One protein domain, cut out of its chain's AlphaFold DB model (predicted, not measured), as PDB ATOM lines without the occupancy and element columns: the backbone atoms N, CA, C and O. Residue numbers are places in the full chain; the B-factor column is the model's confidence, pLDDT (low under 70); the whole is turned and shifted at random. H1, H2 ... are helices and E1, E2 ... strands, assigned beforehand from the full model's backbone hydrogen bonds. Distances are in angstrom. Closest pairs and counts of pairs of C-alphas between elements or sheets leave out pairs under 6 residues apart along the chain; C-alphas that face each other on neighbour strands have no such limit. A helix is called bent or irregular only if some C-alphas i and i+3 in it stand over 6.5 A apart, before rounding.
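AT A GLANCE: This is residues 6 to 77 of the 230 residues of an uncharacterized protein of Syntrophobacterales bacterium CG23_combo_of_CG06-09_8_20_14_all_48_27 (UniProt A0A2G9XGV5). A two-stranded hairpin, E1 and E2, lies along one side of a single long helix, H2, which sits in the middle of the domain with E1 as the nearer strand. The last stretch, residues 59 to 77 with the short helices H3 and H4, runs back along another side of H2, H3 lying toward the end where H2 finishes, while the short H1 lies toward the end where H2 begins. The 72 printed residues hold four named helices and two named strands, in the order H1 H2 E1 E2 H3 H4; the sheet order is E1 - E2, antiparallel, and the class is mixed, helices and strands. The whole is compact, with a radius of gyration of the C-alphas of 12.9 A, and rounded, with spans of 34 by 31 by 20 A.

HOW THE PARTS SIT: E1, residues 40 to 46, and E2, residues 50 to 56, form a hairpin of antiparallel neighbour strands at 169 degrees between their directions. N 43 and O 53 are within hydrogen-bond range at 2.8 A, as are N 51 and O 45 at 3.0 A. H2, residues 20 to 34, has 4 pairs of C-alphas within 8 A of E1, the closest being those of Ala 24 and Asn 45, 5.9 A apart; H2 and E2 are apart. H4, residues 68 to 71, touches H2, the closest C-alphas being those of Ser 30 and Thr 70 at 6.1 A. H3, residues 59 to 63, is close to H2 but not clearly touching: the closest C-alphas, of Leu 32 and Ile 61, are 7.8 A apart. H1, residues 13 to 16, and H4 are near each other, with 5 pairs of C-alphas within 10 A. H1 and H2 are only just apart, the closest C-alphas being 8.1 A from each other. O i to N i+4 pairs within range number 8 of 11 in H2 and 0 of 1 in H3, where 2 of 2 O i to N i+3 pairs are within range; H1 and H4 are too short for an O i to N i+4 pair.

IN THESE COORDINATES: E1 is 19.6 A from first to last C-alpha, beginning at (182.197, 233.540, 184.293), and E2 is 20.1 A. H2 is 22.9 A, from C-alpha 20 at (193.144, 233.635, 162.241) to C-alpha 34 at (191.530, 225.562, 183.565); it is irregular, but only just, with C-alphas 21 and 24 6.9 A apart. H1, H3 and H4 measure 5.3 A, 8.2 A and 5.4 A, and H4 ends at (199.026, 220.290, 173.673).

THE WHOLE: The C-alphas farthest apart, those of Gly 38 and Gly 77, are 35.7 A from each other. The printed part has no cut, and the links between named elements are tight. The mean pLDDT of the printed part is 85.3; residues 65 to 71, 73 and 75 are under 70.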
ATOM      1  N   GLU A   6     196.280 238.130 185.566       86.75
ATOM      2  CA  GLU A   6     195.984 236.705 185.779       86.75
ATOM      3  C   GLU A   6     194.586 236.295 185.287       86.75
ATOM      4  O   GLU A   6     194.291 235.110 185.176       86.75
ATOM      5  N   GLN A   7     193.705 237.263 185.013       87.44
ATOM      6  CA  GLN A   7     192.360 237.026 184.477       87.44
ATOM      7  C   GLN A   7     192.333 237.046 182.943       87.44
ATOM      8  O   GLN A   7     191.284 236.799 182.346       87.44
ATOM      9  N   ILE A   8     193.455 237.386 182.304       90.06
ATOM     10  CA  ILE A   8     193.574 237.463 180.852       90.06
ATOM     11  C   ILE A   8     194.157 236.146 180.354       90.06
ATOM     12  O   ILE A   8     195.235 235.730 180.771       90.06
ATOM     13  N   GLN A   9     193.439 235.495 179.442       89.56
ATOM     14  CA  GLN A   9     193.896 234.248 178.851       89.56
ATOM     15  C   GLN A   9     195.100 234.479 177.932       89.56
ATOM     16  O   GLN A   9     195.108 235.423 177.139       89.56
ATOM     17  N   ASP A  10     196.080 233.574 178.001       88.12
ATOM     18  CA  ASP A  10     197.215 233.550 177.079       88.12
ATOM     19  C   ASP A  10     196.727 233.512 175.623       88.12
ATOM     20  O   ASP A  10     195.816 232.754 175.272       88.12
ATOM     21  N   SER A  11     197.325 234.349 174.773       87.06
ATOM     22  CA  SER A  11     196.912 234.469 173.373       87.06
ATOM     23  C   SER A  11     197.157 233.196 172.566       87.06
ATOM     24  O   SER A  11     196.552 233.037 171.512       87.06
ATOM     25  N   LEU A  12     198.032 232.303 173.037       88.56
ATOM     26  CA  LEU A  12     198.569 231.109 172.385       88.56
ATOM     27  C   LEU A  12     199.396 231.382 171.123       88.56
ATOM     28  O   LEU A  12     199.959 230.441 170.570       88.56
ATOM     29  N   VAL A  13     199.519 232.634 170.671       88.31
ATOM     30  CA  VAL A  13     200.176 232.977 169.397       88.31
ATOM     31  C   VAL A  13     201.639 232.542 169.380       88.31
ATOM     32  O   VAL A  13     202.082 231.965 168.390       88.31
ATOM     33  N   ASP A  14     202.360 232.715 170.486       87.06
ATOM     34  CA  ASP A  14     203.766 232.297 170.590       87.06
ATOM     35  C   ASP A  14     203.929 230.771 170.522       87.06
ATOM     36  O   ASP A  14     204.973 230.262 170.122       87.06
ATOM     37  N   ARG A  15     202.878 230.024 170.881       85.38
ATOM     38  CA  ARG A  15     202.890 228.560 170.923       85.38
ATOM     39  C   ARG A  15     202.345 227.919 169.660       85.38
ATOM     40  O   ARG A  15     202.830 226.859 169.295       85.38
ATOM     41  N   THR A  16     201.328 228.501 169.029       85.12
ATOM     42  CA  THR A  16     200.587 227.891 167.907       85.12
ATOM     43  C   THR A  16     200.661 228.700 166.617       85.12
ATOM     44  O   THR A  16     200.140 228.264 165.590       85.12
ATOM     45  N   GLY A  17     201.269 229.885 166.652       87.06
ATOM     46  CA  GLY A  17     201.186 230.867 165.580       87.06
ATOM     47  C   GLY A  17     199.809 231.534 165.500       87.06
ATOM     48  O   GLY A  17     198.942 231.351 166.359       87.06
ATOM     49  N   ASN A  18     199.606 232.321 164.440       87.62
ATOM     50  CA  ASN A  18     198.340 232.995 164.161       87.62
ATOM     51  C   ASN A  18     197.394 232.068 163.380       87.62
ATOM     52  O   ASN A  18     197.591 231.825 162.189       87.62
ATOM     53  N   THR A  19     196.345 231.583 164.046       86.50
ATOM     54  CA  THR A  19     195.329 230.695 163.445       86.50
ATOM     55  C   THR A  19     194.128 231.446 162.849       86.50
ATOM     56  O   THR A  19     193.146 230.832 162.421       86.50
ATOM     57  N   GLY A  20     194.192 232.779 162.789       88.31
ATOM     58  CA  GLY A  20     193.144 233.635 162.241       88.31
ATOM     59  C   GLY A  20     191.847 233.538 163.046       88.31
ATOM     60  O   GLY A  20     191.846 233.689 164.265       88.31
ATOM     61  N   SER A  21     190.731 233.257 162.371       87.19
ATOM     62  CA  SER A  21     189.398 233.191 162.993       87.19
ATOM     63  C   SER A  21     189.258 232.112 164.074       87.19
ATOM     64  O   SER A  21     188.359 232.203 164.907       87.19
ATOM     65  N   ALA A  22     190.128 231.096 164.088       88.19
ATOM     66  CA  ALA A  22     190.106 230.050 165.108       88.19
ATOM     67  C   ALA A  22     190.756 230.484 166.437       88.19
ATOM     68  O   ALA A  22     190.484 229.861 167.466       88.19
ATOM     69  N   GLN A  23     191.559 231.558 166.444       89.06
ATOM     70  CA  GLN A  23     192.400 231.929 167.588       89.06
ATOM     71  C   GLN A  23     191.574 232.165 168.854       89.06
ATOM     72  O   GLN A  23     191.860 231.594 169.903       89.06
ATOM     73  N   ALA A  24     190.498 232.944 168.743       91.06
ATOM     74  CA  ALA A  24     189.635 233.254 169.875       91.06
ATOM     75  C   ALA A  24     188.969 231.992 170.454       91.06
ATOM     76  O   ALA A  24     188.815 231.871 171.669       91.06
ATOM     77  N   PHE A  25     188.597 231.017 169.618       90.75
ATOM     78  CA  PHE A  25     188.022 229.750 170.086       90.75
ATOM     79  C   PHE A  25     189.069 228.820 170.703       90.75
ATOM     80  O   PHE A  25     188.766 228.119 171.667       90.75
ATOM     81  N   MET A  26     190.309 228.843 170.211       88.94
ATOM     82  CA  MET A  26     191.418 228.146 170.864       88.94
ATOM     83  C   MET A  26     191.711 228.730 172.249       88.94
ATOM     84  O   MET A  26     191.864 227.979 173.212       88.94
ATOM     85  N   MET A  27     191.705 230.059 172.378       90.50
ATOM     86  CA  MET A  27     191.821 230.725 173.679       90.50
ATOM     87  C   MET A  27     190.673 230.321 174.611       90.50
ATOM     88  O   MET A  27     190.927 229.971 175.762       90.50
ATOM     89  N   LEU A  28     189.431 230.274 174.113       91.25
ATOM     90  CA  LEU A  28     188.279 229.805 174.891       91.25
ATOM     91  C   LEU A  28     188.447 228.357 175.360       91.25
ATOM     92  O   LEU A  28     188.221 228.062 176.529       91.25
ATOM     93  N   ALA A  29     188.866 227.454 174.472       89.62
ATOM     94  CA  ALA A  29     189.101 226.052 174.811       89.62
ATOM     95  C   ALA A  29     190.218 225.885 175.855       89.62
ATOM     96  O   ALA A  29     190.142 224.998 176.705       89.62
ATOM     97  N   SER A  30     191.242 226.738 175.805       88.94
ATOM     98  CA  SER A  30     192.322 226.773 176.792       88.94
ATOM     99  C   SER A  30     191.844 227.335 178.141       88.94
ATOM    100  O   SER A  30     192.121 226.740 179.180       88.94
ATOM    101  N   ALA A  31     191.026 228.395 178.143       90.12
ATOM    102  CA  ALA A  31     190.413 228.932 179.360       90.12
ATOM    103  C   ALA A  31     189.479 227.902 180.021       90.12
ATOM    104  O   ALA A  31     189.572 227.638 181.218       90.12
ATOM    105  N   LEU A  32     188.637 227.235 179.226       89.56
ATOM    106  CA  LEU A  32     187.749 226.166 179.688       89.56
ATOM    107  C   LEU A  32     188.500 224.939 180.217       89.56
ATOM    108  O   LEU A  32     187.924 224.189 180.999       89.56
ATOM    109  N   ALA A  33     189.757 224.719 179.821       86.38
ATOM    110  CA  ALA A  33     190.575 223.632 180.354       86.38
ATOM    111  C   ALA A  33     191.029 223.892 181.801       86.38
ATOM    112  O   ALA A  33     191.230 222.936 182.549       86.38
ATOM    113  N   ALA A  34     191.153 225.159 182.208       85.38
ATOM    114  CA  ALA A  34     191.530 225.562 183.565       85.38
ATOM    115  C   ALA A  34     190.327 225.973 184.439       85.38
ATOM    116  O   ALA A  34     190.442 225.980 185.664       85.38
ATOM    117  N   ALA A  35     189.182 226.282 183.823       89.25
ATOM    118  CA  ALA A  35     188.017 226.828 184.511       89.25
ATOM    119  C   ALA A  35     187.326 225.843 185.469       89.25
ATOM    120  O   ALA A  35     187.361 224.618 185.269       89.25
ATOM    121  N   LYS A  36     186.646 226.404 186.475       90.50
ATOM    122  CA  LYS A  36     185.832 225.693 187.477       90.50
ATOM    123  C   LYS A  36     184.335 225.995 187.317       90.50
ATOM    124  O   LYS A  36     183.978 227.042 186.775       90.50
ATOM    125  N   PRO A  37     183.443 225.115 187.812       93.62
ATOM    126  CA  PRO A  37     182.009 225.390 187.828       93.62
ATOM    127  C   PRO A  37     181.675 226.722 188.514       93.62
ATOM    128  O   PRO A  37     182.210 227.036 189.577       93.62
ATOM    129  N   GLY A  38     180.765 227.488 187.916       93.12
ATOM    130  CA  GLY A  38     180.308 228.789 188.411       93.12
ATOM    131  C   GLY A  38     181.179 229.981 188.010       93.12
ATOM    132  O   GLY A  38     180.778 231.117 188.251       93.12
ATOM    133  N   GLU A  39     182.339 229.762 187.385       93.56
ATOM    134  CA  GLU A  39     183.152 230.855 186.850       93.56
ATOM    135  C   GLU A  39     182.500 231.482 185.611       93.56
ATOM    136  O   GLU A  39     181.845 230.811 184.810       93.56
ATOM    137  N   THR A  40     182.706 232.786 185.440       93.62
ATOM    138  CA  THR A  40     182.197 233.540 184.293       93.62
ATOM    139  C   THR A  40     183.345 233.881 183.355       93.62
ATOM    140  O   THR A  40     184.326 234.498 183.768       93.62
ATOM    141  N   ILE A  41     183.202 233.523 182.081       94.62
ATOM    142  CA  ILE A  41     184.180 233.792 181.027       94.62
ATOM    143  C   ILE A  41     183.594 234.831 180.074       94.62
ATOM    144  O   ILE A  41     182.546 234.613 179.464       94.62
ATOM    145  N   LEU A  42     184.291 235.956 179.922       94.38
ATOM    146  CA  LEU A  42     184.038 236.907 178.848       94.38
ATOM    147  C   LEU A  42     184.892 236.512 177.643       94.38
ATOM    148  O   LEU A  42     186.114 236.647 177.666       94.38
ATOM    149  N   TRP A  43     184.245 236.033 176.593       94.44
ATOM    150  CA  TRP A  43     184.887 235.747 175.321       94.44
ATOM    151  C   TRP A  43     184.681 236.929 174.379       94.44
ATOM    152  O   TRP A  43     183.542 237.291 174.097       94.44
ATOM    153  N   ALA A  44     185.764 237.529 173.897       91.75
ATOM    154  CA  ALA A  44     185.709 238.648 172.964       91.75
ATOM    155  C   ALA A  44     186.651 238.390 171.787       91.75
ATOM    156  O   ALA A  44     187.833 238.107 171.979       91.75
ATOM    157  N   ASN A  45     186.120 238.510 170.576       91.31
ATOM    158  CA  ASN A  45     186.868 238.419 169.331       91.31
ATOM    159  C   ASN A  45     186.762 239.750 168.582       91.31
ATOM    160  O   ASN A  45     185.689 240.353 168.538       91.31
ATOM    161  N   PHE A  46     187.862 240.206 167.991       87.31
ATOM    162  CA  PHE A  46     187.914 241.463 167.248       87.31
ATOM    163  C   PHE A  46     188.779 241.324 165.987       87.31
ATOM    164  O   PHE A  46     189.787 240.621 165.981       87.31
ATOM    165  N   GLY A  47     188.369 241.985 164.905       83.62
ATOM    166  CA  GLY A  47     189.003 241.933 163.583       83.62
ATOM    167  C   GLY A  47     188.296 242.881 162.610       83.62
ATOM    168  O   GLY A  47     188.146 244.061 162.904       83.62
ATOM    169  N   SER A  48     187.775 242.376 161.486       80.19
ATOM    170  CA  SER A  48     186.879 243.140 160.584       80.19
ATOM    171  C   SER A  48     185.463 243.372 161.153       80.19
ATOM    172  O   SER A  48     184.570 243.821 160.443       80.19
ATOM    173  N   GLY A  49     185.266 243.047 162.429       86.75
ATOM    174  CA  GLY A  49     184.059 243.183 163.236       86.75
ATOM    175  C   GLY A  49     184.398 242.838 164.689       86.75
ATOM    176  O   GLY A  49     185.573 242.629 165.014       86.75
ATOM    177  N   SER A  50     183.396 242.762 165.562       89.62
ATOM    178  CA  SER A  50     183.581 242.271 166.926       89.62
ATOM    179  C   SER A  50     182.428 241.381 167.366       89.62
ATOM    180  O   SER A  50     181.262 241.706 167.160       89.62
ATOM    181  N   ASP A  51     182.784 240.279 168.017       92.38
ATOM    182  CA  ASP A  51     181.849 239.356 168.647       92.38
ATOM    183  C   ASP A  51     182.179 239.280 170.134       92.38
ATOM    184  O   ASP A  51     183.347 239.306 170.536       92.38
ATOM    185  N   THR A  52     181.162 239.209 170.986       93.38
ATOM    186  CA  THR A  52     181.366 239.079 172.431       93.38
ATOM    187  C   THR A  52     180.299 238.181 173.033       93.38
ATOM    188  O   THR A  52     179.109 238.369 172.789       93.38
ATOM    189  N   LEU A  53     180.733 237.206 173.826       94.56
ATOM    190  CA  LEU A  53     179.883 236.255 174.530       94.56
ATOM    191  C   LEU A  53     180.250 236.264 176.014       94.56
ATOM    192  O   LEU A  53     181.425 236.221 176.372       94.56
ATOM    193  N   LEU A  54     179.236 236.286 176.874       95.62
ATOM    194  CA  LEU A  54     179.399 236.067 178.305       95.62
ATOM    195  C   LEU A  54     178.923 234.652 178.627       95.62
ATOM    196  O   LEU A  54     177.751 234.329 178.430       95.62
ATOM    197  N   LEU A  55     179.837 233.807 179.089       94.62
ATOM    198  CA  LEU A  55     179.595 232.392 179.343       94.62
ATOM    199  C   LEU A  55     179.693 232.121 180.842       94.62
ATOM    200  O   LEU A  55     180.600 232.616 181.504       94.62
ATOM    201  N   THR A  56     178.775 231.320 181.374       95.94
ATOM    202  CA  THR A  56     178.879 230.778 182.736       95.94
ATOM    203  C   THR A  56     179.250 229.309 182.642       95.94
ATOM    204  O   THR A  56     178.588 228.546 181.937       95.94
ATOM    205  N   VAL A  57     180.318 228.920 183.329       94.00
ATOM    206  CA  VAL A  57     180.809 227.545 183.326       94.00
ATOM    207  C   VAL A  57     179.884 226.695 184.189       94.00
ATOM    208  O   VAL A  57     179.708 226.953 185.379       94.00
ATOM    209  N   SER A  58     179.275 225.681 183.591       93.56
ATOM    210  CA  SER A  58     178.372 224.769 184.285       93.56
ATOM    211  C   SER A  58     179.131 223.602 184.934       93.56
ATOM    212  O   SER A  58     180.330 223.419 184.710       93.56
ATOM    213  N   SER A  59     178.454 222.801 185.760       92.25
ATOM    214  CA  SER A  59     179.073 221.651 186.443       92.25
ATOM    215  C   SER A  59     179.475 220.527 185.484       92.25
ATOM    216  O   SER A  59     180.360 219.733 185.792       92.25
ATOM    217  N   GLU A  60     178.907 220.488 184.277       89.94
ATOM    218  CA  GLU A  60     179.278 219.547 183.217       89.94
ATOM    219  C   GLU A  60     180.737 219.687 182.773       89.94
ATOM    220  O   GLU A  60     181.277 218.747 182.188       89.94
ATOM    221  N   ILE A  61     181.399 220.808 183.086       86.44
ATOM    222  CA  ILE A  61     182.823 220.998 182.802       86.44
ATOM    223  C   ILE A  61     183.699 219.929 183.473       86.44
ATOM    224  O   ILE A  61     184.758 219.592 182.956       86.44
ATOM    225  N   GLU A  62     183.243 219.335 184.580       85.31
ATOM    226  CA  GLU A  62     183.950 218.250 185.273       85.31
ATOM    227  C   GLU A  62     183.970 216.946 184.464       85.31
ATOM    228  O   GLU A  62     184.837 216.101 184.667       85.31
ATOM    229  N   ARG A  63     183.047 216.785 183.508       82.75
ATOM    230  CA  ARG A  63     182.996 215.629 182.598       82.75
ATOM    231  C   ARG A  63     183.878 215.810 181.359       82.75
ATOM    232  O   ARG A  63     183.826 214.974 180.457       82.75
ATOM    233  N   ARG A  64     184.643 216.906 181.266       74.69
ATOM    234  CA  ARG A  64     185.494 217.183 180.102       74.69
ATOM    235  C   ARG A  64     186.622 216.154 179.981       74.69
ATOM    236  O   ARG A  64     187.215 215.745 180.974       74.69
ATOM    237  N   GLY A  65     186.949 215.782 178.745       65.88
ATOM    238  CA  GLY A  65     188.218 215.121 178.436       65.88
ATOM    239  C   GLY A  65     189.388 216.113 178.454       65.88
ATOM    240  O   GLY A  65     189.202 217.315 178.656       65.88
ATOM    241  N   ASN A  66     190.603 215.626 178.197       62.38
ATOM    242  CA  ASN A  66     191.758 216.506 178.009       62.38
ATOM    243  C   ASN A  66     191.535 217.423 176.793       62.38
ATOM    244  O   ASN A  66     191.207 216.948 175.705       62.38
ATOM    245  N   SER A  67     191.731 218.733 176.965       60.16
ATOM    246  CA  SER A  67     191.702 219.682 175.848       60.16
ATOM    247  C   SER A  67     192.935 219.463 174.975       60.16
ATOM    248  O   SER A  67     194.062 219.630 175.436       60.16
ATOM    249  N   SER A  68     192.746 219.102 173.705       63.31
ATOM    250  CA  SER A  68     193.860 218.954 172.758       63.31
ATOM    251  C   SER A  68     194.588 220.277 172.509       63.31
ATOM    252  O   SER A  68     195.769 220.275 172.172       63.31
ATOM    253  N   VAL A  69     193.912 221.411 172.729       66.69
ATOM    254  CA  VAL A  69     194.431 222.756 172.450       66.69
ATOM    255  C   VAL A  69     195.625 223.105 173.334       66.69
ATOM    256  O   VAL A  69     196.559 223.749 172.870       66.69
ATOM    257  N   THR A  70     195.656 222.631 174.582       63.41
ATOM    258  CA  THR A  70     196.797 222.878 175.475       63.41
ATOM    259  C   THR A  70     198.051 222.110 175.062       63.41
ATOM    260  O   THR A  70     199.138 222.480 175.500       63.41
ATOM    261  N   GLY A  71     197.918 221.073 174.227       65.56
ATOM    262  CA  GLY A  71     199.026 220.290 173.673       65.56
ATOM    263  C   GLY A  71     199.466 220.714 172.269       65.56
ATOM    264  O   GLY A  71     200.407 220.129 171.743       65.56
ATOM    265  N   LEU A  72     198.814 221.701 171.644       71.00
ATOM    266  CA  LEU A  72     199.231 222.213 170.338       71.00
ATOM    267  C   LEU A  72     200.444 223.133 170.509       71.00
ATOM    268  O   LEU A  72     200.361 224.165 171.179       71.00
ATOM    269  N   THR A  73     201.565 222.764 169.897       69.19
ATOM    270  CA  THR A  73     202.782 223.580 169.850       69.19
ATOM    271  C   THR A  73     203.374 223.579 168.444       69.19
ATOM    272  O   THR A  73     203.311 222.577 167.732       69.19
ATOM    273  N   LEU A  74     203.970 224.704 168.047       71.19
ATOM    274  CA  LEU A  74     204.737 224.837 166.808       71.19
ATOM    275  C   LEU A  74     205.916 223.859 166.778       71.19
ATOM    276  O   LEU A  74     206.233 223.331 165.720       71.19
ATOM    277  N   GLU A  75     206.507 223.567 167.939       68.50
ATOM    278  CA  GLU A  75     207.596 222.595 168.105       68.50
ATOM    279  C   GLU A  75     207.194 221.165 167.722       68.50
ATOM    280  O   GLU A  75     208.032 220.394 167.267       68.50
ATOM    281  N   ALA A  76     205.914 220.807 167.871       71.69
ATOM    282  CA  ALA A  76     205.383 219.524 167.410       71.69
ATOM    283  C   ALA A  76     205.041 219.524 165.905       71.69
ATOM    284  O   ALA A  76     204.658 218.491 165.353       71.69
ATOM    285  N   GLY A  77     205.123 220.681 165.243       73.19
ATOM    286  CA  GLY A  77     204.893 220.827 163.812       73.19
ATOM    287  C   GLY A  77     206.075 220.328 162.980       73.19
ATOM    288  O   GLY A  77     207.219 220.323 163.425       73.19
TER     289      GLY A  77